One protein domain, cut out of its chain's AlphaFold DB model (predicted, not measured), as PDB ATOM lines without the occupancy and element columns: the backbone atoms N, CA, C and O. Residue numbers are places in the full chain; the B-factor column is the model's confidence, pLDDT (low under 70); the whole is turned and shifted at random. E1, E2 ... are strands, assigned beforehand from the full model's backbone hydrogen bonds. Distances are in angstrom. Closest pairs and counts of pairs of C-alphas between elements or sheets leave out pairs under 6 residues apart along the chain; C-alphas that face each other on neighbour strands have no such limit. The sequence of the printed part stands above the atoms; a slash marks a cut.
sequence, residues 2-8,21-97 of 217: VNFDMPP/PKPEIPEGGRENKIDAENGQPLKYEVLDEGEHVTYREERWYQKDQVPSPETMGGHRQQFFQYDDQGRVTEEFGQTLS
ATOM      1  N   VAL A   2     160.583 182.497 110.448       49.34
ATOM      2  CA  VAL A   2     160.226 181.165 109.948       49.34
ATOM      3  C   VAL A   2     161.179 180.865 108.797       49.34
ATOM      4  O   VAL A   2     161.101 181.486 107.741       49.34
ATOM      5  N   ASN A   3     162.140 179.976 109.040       49.53
ATOM      6  CA  ASN A   3     163.102 179.566 108.025       49.53
ATOM      7  C   ASN A   3     162.505 178.406 107.235       49.53
ATOM      8  O   ASN A   3     162.489 177.274 107.714       49.53
ATOM      9  N   PHE A   4     162.018 178.696 106.032       60.66
ATOM     10  CA  PHE A   4     161.757 177.658 105.041       60.66
ATOM     11  C   PHE A   4     163.076 177.232 104.412       60.66
ATOM     12  O   PHE A   4     163.983 178.059 104.260       60.66
ATOM     13  N   ASP A   5     163.172 175.943 104.089       64.12
ATOM     14  CA  ASP A   5     164.362 175.322 103.511       64.12
ATOM     15  C   ASP A   5     164.581 175.879 102.097       64.12
ATOM     16  O   ASP A   5     164.103 175.345 101.094       64.12
ATOM     17  N   MET A   6     165.208 177.055 102.029       63.47
ATOM     18  CA  MET A   6     165.558 177.683 100.771       63.47
ATOM     19  C   MET A   6     166.750 176.960 100.168       63.47
ATOM     20  O   MET A   6     167.665 176.562 100.893       63.47
ATOM     21  N   PRO A   7     166.797 176.855  98.834       62.97
ATOM     22  CA  PRO A   7     167.970 176.320  98.171       62.97
ATOM     23  C   PRO A   7     169.203 177.119  98.599       62.97
ATOM     24  O   PRO A   7     169.150 178.361  98.569       62.97
ATOM     25  N   PRO A   8     170.301 176.446  98.994       63.78
ATOM     26  CA  PRO A   8     171.550 177.138  99.266       63.78
ATOM     27  C   PRO A   8     171.957 177.934  98.024       63.78
ATOM     28  O   PRO A   8     171.636 177.556  96.896       63.78
ATOM     29  N   PRO A  21     161.739 170.294  94.452       80.56
ATOM     30  CA  PRO A  21     160.387 169.773  94.530       80.56
ATOM     31  C   PRO A  21     159.473 170.744  95.283       80.56
ATOM     32  O   PRO A  21     159.916 171.589  96.062       80.56
ATOM     33  N   LYS A  22     158.167 170.580  95.072       84.69
ATOM     34  CA  LYS A  22     157.139 171.221  95.893       84.69
ATOM     35  C   LYS A  22     157.325 170.804  97.367       84.69
ATOM     36  O   LYS A  22     157.465 169.605  97.614       84.69
ATOM     37  N   PRO A  23     157.308 171.746  98.329       86.12
ATOM     38  CA  PRO A  23     157.463 171.414  99.738       86.12
ATOM     39  C   PRO A  23     156.207 170.738 100.297       86.12
ATOM     40  O   PRO A  23     155.101 170.886  99.764       86.12
ATOM     41  N   GLU A  24     156.380 170.014 101.400       88.56
ATOM     42  CA  GLU A  24     155.257 169.549 102.214       88.56
ATOM     43  C   GLU A  24     154.551 170.735 102.888       88.56
ATOM     44  O   GLU A  24     155.137 171.804 103.088       88.56
ATOM     45  N   ILE A  25     153.276 170.553 103.233       89.44
ATOM     46  CA  ILE A  25     152.528 171.557 103.994       89.44
ATOM     47  C   ILE A  25     153.112 171.582 105.417       89.44
ATOM     48  O   ILE A  25     153.133 170.529 106.061       89.44
ATOM     49  N   PRO A  26     153.593 172.735 105.917       87.31
ATOM     50  CA  PRO A  26     154.156 172.821 107.259       87.31
ATOM     51  C   PRO A  26     153.085 172.551 108.324       87.31
ATOM     52  O   PRO A  26     151.886 172.689 108.073       87.31
ATOM     53  N   GLU A  27     153.509 172.187 109.535       87.88
ATOM     54  CA  GLU A  27     152.593 172.031 110.668       87.88
ATOM     55  C   GLU A  27     151.804 173.332 110.903       87.88
ATOM     56  O   GLU A  27     152.373 174.421 110.890       87.88
ATOM     57  N   GLY A  28     150.478 173.224 111.043       87.88
ATOM     58  CA  GLY A  28     149.581 174.384 111.157       87.88
ATOM     59  C   GLY A  28     149.319 175.143 109.848       87.88
ATOM     60  O   GLY A  28     148.469 176.029 109.826       87.88
ATOM     61  N   GLY A  29     149.998 174.783 108.755       90.81
ATOM     62  CA  GLY A  29     149.819 175.373 107.433       90.81
ATOM     63  C   GLY A  29     148.629 174.819 106.645       90.81
ATOM     64  O   GLY A  29     147.931 173.890 107.063       90.81
ATOM     65  N   ARG A  30     148.408 175.382 105.453       93.75
ATOM     66  CA  ARG A  30     147.360 174.943 104.515       93.75
ATOM     67  C   ARG A  30     147.783 175.093 103.061       93.75
ATOM     68  O   ARG A  30     148.733 175.802 102.748       93.75
ATOM     69  N   GLU A  31     147.033 174.459 102.168       92.81
ATOM     70  CA  GLU A  31     147.148 174.677 100.728       92.81
ATOM     71  C   GLU A  31     145.973 175.496 100.190       92.81
ATOM     72  O   GLU A  31     144.832 175.336 100.627       92.81
ATOM     73  N   ASN A  32     146.258 176.352  99.210       90.12
ATOM     74  CA  ASN A  32     145.252 177.038  98.410       90.12
ATOM     75  C   ASN A  32     145.427 176.660  96.945       90.12
ATOM     76  O   ASN A  32     146.544 176.621  96.427       90.12
ATOM     77  N   LYS A  33     144.306 176.451  96.258       88.06
ATOM     78  CA  LYS A  33     144.276 176.258  94.813       88.06
ATOM     79  C   LYS A  33     143.280 177.226  94.197       88.06
ATOM     80  O   LYS A  33     142.130 177.290  94.624       88.06
ATOM     81  N   ILE A  34     143.739 177.962  93.197       82.75
ATOM     82  CA  ILE A  34     142.926 178.861  92.386       82.75
ATOM     83  C   ILE A  34     142.952 178.288  90.975       82.75
ATOM     84  O   ILE A  34     144.016 178.164  90.361       82.75
ATOM     85  N   ASP A  35     141.787 177.864  90.501       76.38
ATOM     86  CA  ASP A  35     141.659 177.302  89.162       76.38
ATOM     87  C   ASP A  35     141.838 178.393  88.097       76.38
ATOM     88  O   ASP A  35     141.592 179.577  88.329       76.38
ATOM     89  N   ALA A  36     142.306 177.984  86.918       67.81
ATOM     90  CA  ALA A  36     142.525 178.892  85.802       67.81
ATOM     91  C   ALA A  36     141.181 179.384  85.240       67.81
ATOM     92  O   ALA A  36     140.418 178.601  84.675       67.81
ATOM     93  N   GLU A  37     140.917 180.688  85.324       61.19
ATOM     94  CA  GLU A  37     139.836 181.347  84.586       61.19
ATOM     95  C   GLU A  37     140.420 182.347  83.580       61.19
ATOM     96  O   GLU A  37     141.293 183.145  83.913       61.19
ATOM     97  N   ASN A  38     139.929 182.323  82.334       54.66
ATOM     98  CA  ASN A  38     140.162 183.357  81.314       54.66
ATOM     99  C   ASN A  38     141.615 183.878  81.209       54.66
ATOM    100  O   ASN A  38     141.867 185.074  81.345       54.66
ATOM    101  N   GLY A  39     142.575 182.992  80.929       57.72
ATOM    102  CA  GLY A  39     143.978 183.377  80.709       57.72
ATOM    103  C   GLY A  39     144.780 183.659  81.985       57.72
ATOM    104  O   GLY A  39     145.956 184.008  81.882       57.72
ATOM    105  N   GLN A  40     144.192 183.485  83.173       67.00
ATOM    106  CA  GLN A  40     144.946 183.439  84.425       67.00
ATOM    107  C   GLN A  40     145.622 182.074  84.612       67.00
ATOM    108  O   GLN A  40     145.078 181.054  84.175       67.00
ATOM    109  N   PRO A  41     146.808 182.029  85.247       75.31
ATOM    110  CA  PRO A  41     147.439 180.763  85.572       75.31
ATOM    111  C   PRO A  41     146.605 179.992  86.592       75.31
ATOM    112  O   PRO A  41     146.013 180.577  87.499       75.31
ATOM    113  N   LEU A  42     146.642 178.662  86.499       82.88
ATOM    114  CA  LEU A  42     146.320 177.831  87.651       82.88
ATOM    115  C   LEU A  42     147.361 178.136  88.720       82.88
ATOM    116  O   LEU A  42     148.563 178.005  88.469       82.88
ATOM    117  N   LYS A  43     146.891 178.547  89.894       89.75
ATOM    118  CA  LYS A  43     147.742 178.925  91.012       89.75
ATOM    119  C   LYS A  43     147.585 177.918  92.132       89.75
ATOM    120  O   LYS A  43     146.470 177.585  92.534       89.75
ATOM    121  N   TYR A  44     148.704 177.466  92.659       91.44
ATOM    122  CA  TYR A  44     148.762 176.654  93.856       91.44
ATOM    123  C   TYR A  44     149.688 177.331  94.865       91.44
ATOM    124  O   TYR A  44     150.766 177.796  94.503       91.44
ATOM    125  N   GLU A  45     149.278 177.401  96.125       94.44
ATOM    126  CA  GLU A  45     150.051 178.021  97.200       94.44
ATOM    127  C   GLU A  45     150.103 177.105  98.424       94.44
ATOM    128  O   GLU A  45     149.106 176.470  98.771       94.44
ATOM    129  N   VAL A  46     151.258 177.057  99.088       94.00
ATOM    130  CA  VAL A  46     151.390 176.546 100.460       94.00
ATOM    131  C   VAL A  46     151.536 177.741 101.380       94.00
ATOM    132  O   VAL A  46     152.308 178.654 101.090       94.00
ATOM    133  N   LEU A  47     150.787 177.721 102.473       93.75
ATOM    134  CA  LEU A  47     150.801 178.745 103.498       93.75
ATOM    135  C   LEU A  47     151.281 178.151 104.820       93.75
ATOM    136  O   LEU A  47     150.987 176.987 105.112       93.75
ATOM    137  N   ASP A  48     151.997 178.945 105.608       90.69
ATOM    138  CA  ASP A  48     152.344 178.605 106.989       90.69
ATOM    139  C   ASP A  48     151.197 178.895 107.971       90.69
ATOM    140  O   ASP A  48     150.114 179.337 107.582       90.69
ATOM    141  N   GLU A  49     151.432 178.630 109.258       90.06
ATOM    142  CA  GLU A  49     150.480 178.914 110.342       90.06
ATOM    143  C   GLU A  49     150.128 180.413 110.452       90.06
ATOM    144  O   GLU A  49     149.035 180.765 110.891       90.06
ATOM    145  N   GLY A  50     151.030 181.301 110.021       89.38
ATOM    146  CA  GLY A  50     150.830 182.752 109.980       89.38
ATOM    147  C   GLY A  50     150.122 183.253 108.717       89.38
ATOM    148  O   GLY A  50     150.031 184.461 108.521       89.38
ATOM    149  N   GLU A  51     149.629 182.347 107.868       90.81
ATOM    150  CA  GLU A  51     149.042 182.638 106.556       90.81
ATOM    151  C   GLU A  51     150.006 183.299 105.552       90.81
ATOM    152  O   GLU A  51     149.573 183.888 104.557       90.81
ATOM    153  N   HIS A  52     151.318 183.169 105.751       92.19
ATOM    154  CA  HIS A  52     152.303 183.608 104.769       92.19
ATOM    155  C   HIS A  52     152.453 182.557 103.670       92.19
ATOM    156  O   HIS A  52     152.524 181.365 103.953       92.19
ATOM    157  N   VAL A  53     152.535 182.986 102.409       92.69
ATOM    158  CA  VAL A  53     152.728 182.082 101.264       92.69
ATOM    159  C   VAL A  53     154.187 181.639 101.198       92.69
ATOM    160  O   VAL A  53     155.050 182.374 100.746       92.69
ATOM    161  N   THR A  54     154.476 180.412 101.596       92.25
ATOM    162  CA  THR A  54     155.843 179.869 101.664       92.25
ATOM    163  C   THR A  54     156.293 179.285 100.333       92.25
ATOM    164  O   THR A  54     157.482 179.261 100.012       92.25
ATOM    165  N   TYR A  55     155.324 178.852  99.527       94.38
ATOM    166  CA  TYR A  55     155.528 178.327  98.191       94.38
ATOM    167  C   TYR A  55     154.374 178.717  97.282       94.38
ATOM    168  O   TYR A  55     153.208 178.682  97.682       94.38
ATOM    169  N   ARG A  56     154.703 179.017  96.030       94.38
ATOM    170  CA  ARG A  56     153.742 179.261  94.961       94.38
ATOM    171  C   ARG A  56     154.144 178.502  93.710       94.38
ATOM    172  O   ARG A  56     155.292 178.543  93.286       94.38
ATOM    173  N   GLU A  57     153.164 177.883  93.079       91.56
ATOM    174  CA  GLU A  57     153.270 177.284  91.760       91.56
ATOM    175  C   GLU A  57     152.238 177.921  90.834       91.56
ATOM    176  O   GLU A  57     151.060 178.034  91.175       91.56
ATOM    177  N   GLU A  58     152.683 178.330  89.655       90.12
ATOM    178  CA  GLU A  58     151.838 178.909  88.619       90.12
ATOM    179  C   GLU A  58     152.023 178.134  87.318       90.12
ATOM    180  O   GLU A  58     153.147 177.886  86.874       90.12
ATOM    181  N   ARG A  59     150.901 177.747  86.710       85.50
ATOM    182  CA  ARG A  59     150.864 177.070  85.413       85.50
ATOM    183  C   ARG A  59     149.979 177.858  84.465       85.50
ATOM    184  O   ARG A  59     148.780 177.995  84.702       85.50
ATOM    185  N   TRP A  60     150.572 178.374  83.396       81.56
ATOM    186  CA  TRP A  60     149.853 179.071  82.337       81.56
ATOM    187  C   TRP A  60     149.504 178.082  81.241       81.56
ATOM    188  O   TRP A  60     150.366 177.347  80.760       81.56
ATOM    189  N   TYR A  61     148.245 178.097  80.824       77.19
ATOM    190  CA  TYR A  61     147.751 177.286  79.722       77.19
ATOM    191  C   TYR A  61     147.405 178.183  78.540       77.19
ATOM    192  O   TYR A  61     147.053 179.354  78.709       77.19
ATOM    193  N   GLN A  62     147.517 177.638  77.334       72.81
ATOM    194  CA  GLN A  62     147.125 178.331  76.116       72.81
ATOM    195  C   GLN A  62     145.660 178.767  76.202       72.81
ATOM    196  O   GLN A  62     144.783 178.021  76.645       72.81
ATOM    197  N   LYS A  63     145.405 180.007  75.779       66.56
ATOM    198  CA  LYS A  63     144.071 180.602  75.813       66.56
ATOM    199  C   LYS A  63     143.090 179.754  74.995       66.56
ATOM    200  O   LYS A  63     143.436 179.265  73.923       66.56
ATOM    201  N   ASP A  64     141.867 179.615  75.505       69.19
ATOM    202  CA  ASP A  64     140.759 178.899  74.856       69.19
ATOM    203  C   ASP A  64     141.008 177.387  74.646       69.19
ATOM    204  O   ASP A  64     140.287 176.734  73.891       69.19
ATOM    205  N   GLN A  65     142.001 176.814  75.339       68.88
ATOM    206  CA  GLN A  65     142.286 175.377  75.369       68.88
ATOM    207  C   GLN A  65     141.951 174.770  76.737       68.88
ATOM    208  O   GLN A  65     141.949 175.451  77.763       68.88
ATOM    209  N   VAL A  66     141.679 173.462  76.761       75.38
ATOM    210  CA  VAL A  66     141.501 172.718  78.016       75.38
ATOM    211  C   VAL A  66     142.857 172.630  78.736       75.38
ATOM    212  O   VAL A  66     143.832 172.231  78.095       75.38
ATOM    213  N   PRO A  67     142.944 172.962  80.041       71.31
ATOM    214  CA  PRO A  67     144.185 172.827  80.801       71.31
ATOM    215  C   PRO A  67     144.707 171.383  80.799       71.31
ATOM    216  O   PRO A  67     144.077 170.483  81.358       71.31
ATOM    217  N   SER A  68     145.860 171.157  80.172       69.75
ATOM    218  CA  SER A  68     146.560 169.873  80.101       69.75
ATOM    219  C   SER A  68     148.074 170.102  79.967       69.75
ATOM    220  O   SER A  68     148.490 171.223  79.661       69.75
ATOM    221  N   PRO A  69     148.926 169.090  80.211       70.94
ATOM    222  CA  PRO A  69     150.370 169.223  80.003       70.94
ATOM    223  C   PRO A  69     150.735 169.724  78.596       70.94
ATOM    224  O   PRO A  69     151.599 170.578  78.452       70.94
ATOM    225  N   GLU A  70     150.018 169.267  77.569       70.69
ATOM    226  CA  GLU A  70     150.246 169.617  76.161       70.69
ATOM    227  C   GLU A  70     149.844 171.058  75.818       70.69
ATOM    228  O   GLU A  70     150.288 171.608  74.812       70.69
ATOM    229  N   THR A  71     148.987 171.674  76.634       70.25
ATOM    230  CA  THR A  71     148.532 173.060  76.458       70.25
ATOM    231  C   THR A  71     149.245 174.022  77.401       70.25
ATOM    232  O   THR A  71     148.948 175.217  77.392       70.25
ATOM    233  N   MET A  72     150.188 173.536  78.213       74.94
ATOM    234  CA  MET A  72     150.955 174.358  79.140       74.94
ATOM    235  C   MET A  72     151.928 175.249  78.359       74.94
ATOM    236  O   MET A  72     152.809 174.772  77.652       74.94
ATOM    237  N   GLY A  73     151.740 176.563  78.475       72.19
ATOM    238  CA  GLY A  73     152.601 177.587  77.877       72.19
ATOM    239  C   GLY A  73     153.655 178.136  78.838       72.19
ATOM    240  O   GLY A  73     154.576 178.821  78.404       72.19
ATOM    241  N   GLY A  74     153.537 177.846  80.136       80.31
ATOM    242  CA  GLY A  74     154.549 178.198  81.124       80.31
ATOM    243  C   GLY A  74     154.310 177.519  82.464       80.31
ATOM    244  O   GLY A  74     153.169 177.229  82.834       80.31
ATOM    245  N   HIS A  75     155.390 177.312  83.212       85.69
ATOM    246  CA  HIS A  75     155.359 176.722  84.544       85.69
ATOM    247  C   HIS A  75     156.416 177.389  85.421       85.69
ATOM    248  O   HIS A  75     157.584 177.489  85.049       85.69
ATOM    249  N   ARG A  76     156.000 177.889  86.584       89.31
ATOM    250  CA  ARG A  76     156.863 178.571  87.545       89.31
ATOM    251  C   ARG A  76     156.638 178.039  88.948       89.31
ATOM    252  O   ARG A  76     155.499 177.806  89.346       89.31
ATOM    253  N   GLN A  77     157.721 177.929  89.708       91.50
ATOM    254  CA  GLN A  77     157.698 177.692  91.146       91.50
ATOM    255  C   GLN A  77     158.482 178.788  91.868       91.50
ATOM    256  O   GLN A  77     159.505 179.246  91.366       91.50
ATOM    257  N   GLN A  78     157.989 179.216  93.026       93.75
ATOM    258  CA  GLN A  78     158.580 180.252  93.868       93.75
ATOM    259  C   GLN A  78     158.526 179.814  95.332       93.75
ATOM    260  O   GLN A  78     157.546 179.208  95.764       93.75
ATOM    261  N   PHE A  79     159.567 180.148  96.080       93.81
ATOM    262  CA  PHE A  79     159.769 179.831  97.489       93.81
ATOM    263  C   PHE A  79     160.097 181.131  98.214       93.81
ATOM    264  O   PHE A  79     160.913 181.905  97.715       93.81
ATOM    265  N   PHE A  80     159.480 181.368  99.367       94.19
ATOM    266  CA  PHE A  80     159.566 182.650 100.064       94.19
ATOM    267  C   PHE A  80     160.071 182.474 101.495       94.19
ATOM    268  O   PHE A  80     159.636 181.577 102.220       94.19
ATOM    269  N   GLN A  81     160.959 183.371 101.911       92.62
ATOM    270  CA  GLN A  81     161.374 183.551 103.299       92.62
ATOM    271  C   GLN A  81     160.890 184.885 103.837       92.62
ATOM    272  O   GLN A  81     160.823 185.870 103.103       92.62
ATOM    273  N   TYR A  82     160.605 184.906 105.138       92.19
ATOM    274  CA  TYR A  82     159.996 186.038 105.817       92.19
ATOM    275  C   TYR A  82     160.797 186.468 107.049       92.19
ATOM    276  O   TYR A  82     161.324 185.633 107.795       92.19
ATOM    277  N   ASP A  83     160.844 187.777 107.301       91.56
ATOM    278  CA  ASP A  83     161.315 188.318 108.575       91.56
ATOM    279  C   ASP A  83     160.284 188.122 109.703       91.56
ATOM    280  O   ASP A  83     159.238 187.490 109.552       91.56
ATOM    281  N   ASP A  84     160.604 188.623 110.892       89.44
ATOM    282  CA  ASP A  84     159.722 188.590 112.060       89.44
ATOM    283  C   ASP A  84     158.494 189.507 111.944       89.44
ATOM    284  O   ASP A  84     157.552 189.351 112.720       89.44
ATOM    285  N   GLN A  85     158.481 190.418 110.971       89.56
ATOM    286  CA  GLN A  85     157.353 191.291 110.653       89.56
ATOM    287  C   GLN A  85     156.461 190.715 109.542       89.56
ATOM    288  O   GLN A  85     155.504 191.371 109.136       89.56
ATOM    289  N   GLY A  86     156.758 189.505 109.050       90.06
ATOM    290  CA  GLY A  86     156.000 188.857 107.978       90.06
ATOM    291  C   GLY A  86     156.269 189.453 106.593       90.06
ATOM    292  O   GLY A  86     155.472 189.268 105.672       90.06
ATOM    293  N   ARG A  87     157.379 190.178 106.409       92.12
ATOM    294  CA  ARG A  87     157.796 190.717 105.107       92.12
ATOM    295  C   ARG A  87     158.747 189.747 104.422       92.12
ATOM    296  O   ARG A  87     159.597 189.155 105.082       92.12
ATOM    297  N   VAL A  88     158.630 189.606 103.104       93.44
ATOM    298  CA  VAL A  88     159.508 188.717 102.329       93.44
ATOM    299  C   VAL A  88     160.937 189.251 102.380       93.44
ATOM    300  O   VAL A  88     161.163 190.381 101.973       93.44
ATOM    301  N   THR A  89     161.904 188.463 102.837       94.69
ATOM    302  CA  THR A  89     163.333 188.828 102.830       94.69
ATOM    303  C   THR A  89     164.073 188.232 101.646       94.69
ATOM    304  O   THR A  89     165.006 188.841 101.118       94.69
ATOM    305  N   GLU A  90     163.655 187.045 101.222       94.81
ATOM    306  CA  GLU A  90     164.263 186.331 100.113       94.81
ATOM    307  C   GLU A  90     163.194 185.544  99.352       94.81
ATOM    308  O   GLU A  90     162.259 184.995  99.940       94.81
ATOM    309  N   GLU A  91     163.336 185.503  98.035       94.62
ATOM    310  CA  GLU A  91     162.548 184.661  97.147       94.62
ATOM    311  C   GLU A  91     163.519 183.879  96.269       94.62
ATOM    312  O   GLU A  91     164.415 184.456  95.655       94.62
ATOM    313  N   PHE A  92     163.320 182.572  96.175       92.81
ATOM    314  CA  PHE A  92     163.930 181.760  95.132       92.81
ATOM    315  C   PHE A  92     162.847 181.336  94.155       92.81
ATOM    316  O   PHE A  92     161.786 180.875  94.571       92.81
ATOM    317  N   GLY A  93     163.110 181.452  92.861       92.25
ATOM    318  CA  GLY A  93     162.180 180.989  91.851       92.25
ATOM    319  C   GLY A  93     162.859 180.200  90.754       92.25
ATOM    320  O   GLY A  93     164.048 180.348  90.489       92.25
ATOM    321  N   GLN A  94     162.078 179.332  90.127       88.69
ATOM    322  CA  GLN A  94     162.504 178.534  88.995       88.69
ATOM    323  C   GLN A  94     161.398 178.474  87.948       88.69
ATOM    324  O   GLN A  94     160.226 178.238  88.266       88.69
ATOM    325  N   THR A  95     161.765 178.704  86.692       86.81
ATOM    326  CA  THR A  95     160.916 178.353  85.558       86.81
ATOM    327  C   THR A  95     161.182 176.902  85.211       86.81
ATOM    328  O   THR A  95     162.327 176.455  85.182       86.81
ATOM    329  N   LEU A  96     160.107 176.160  84.989       78.00
ATOM    330  CA  LEU A  96     160.157 174.760  84.611       78.00
ATOM    331  C   LEU A  96     159.767 174.651  83.147       78.00
ATOM    332  O   LEU A  96     158.855 175.342  82.680       78.00
ATOM    333  N   SER A  97     160.481 173.798  82.423       68.69
ATOM    334  CA  SER A  97     160.127 173.515  81.045       68.69
ATOM    335  C   SER A  97     158.730 172.900  80.949       68.69
ATOM    336  O   SER A  97     158.312 172.110  81.798       68.69
TER     337      SER A  97
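Overview. This is residues 2 to 8 and 21 to 97 of the 217 residues of an uncharacterized protein of Candidatus Kerfeldbacteria bacterium CG_4_10_14_0_8_um_filter_42_10 (UniProt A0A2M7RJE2). This is a single twisted sheet of five strands laid side by side, the chain folding back after each strand to make the next one, from E1 at one edge to E5 at the other. No named helix covers either face; the unnamed residues 21 to 29 pass over part of one face on their way to E1. The printed part has 84 residues, with no named helix and five named strands, E1 E2 E3 E4 E5, in that order both along the chain and across the antiparallel sheet. The class is all strand, though under half of the residues, 40 of 84, are in named elements. The whole is only just compact, close to loose, with a radius of gyration of the C-alphas of 14.0 A, and elongated, spanning 43 by 25 by 20 A.

Along the chain. Start at C-alpha 2, at (160.226, 181.165, 109.948); residues 2 to 8 and 21 to 29 come before the first named strand. Find C-alpha 30 at (147.360, 174.943, 104.515), where E1 begins; it runs to residue 34. E2 holds residues 42 to 47, and E3, residues 53 to 61, is 22.6 A long. Look next at E4, residues 72 to 82, the longest strand at 11 residues and 30.5 A. E5, residues 88 to 96, covers 22.6 A and ends at C-alpha 96, (160.157, 174.760, 84.611).

Arrangement. The five strands form a meander, each the antiparallel neighbour of the one before, and each pair in turn is a hairpin. Between E1 and E2, at 164 degrees, find N 32 and O 45 within hydrogen-bond range at 2.9 A. Between E2 and E3, at 172 degrees, N 44 and O 57 are 2.8 A apart. Between E3 and E4, at 170 degrees, look for N 58 and O 76 at 2.9 A. Between E4 and E5, at 158 degrees, N 79 and O 92 are 2.8 A apart. E1 and E5 are the edge strands and are apart. From edge to edge the strands' lines turn by 54 degrees.

Size, cuts and confidence. The two C-alphas farthest apart, those of Asp 64 and Asp 84, are 42.9 A from each other. Residues 9 to 20 are not printed, and C-alphas 8 and 21 are 14.2 A apart across this cut. The links E2 to E3 and E4 to E5 are tight, E1 to E2 and E3 to E4 short, and no link is long. The mean pLDDT of the printed part is 82.2; residues 2 to 8, 36 to 40, 63 to 65, 68 and 97 are under 70.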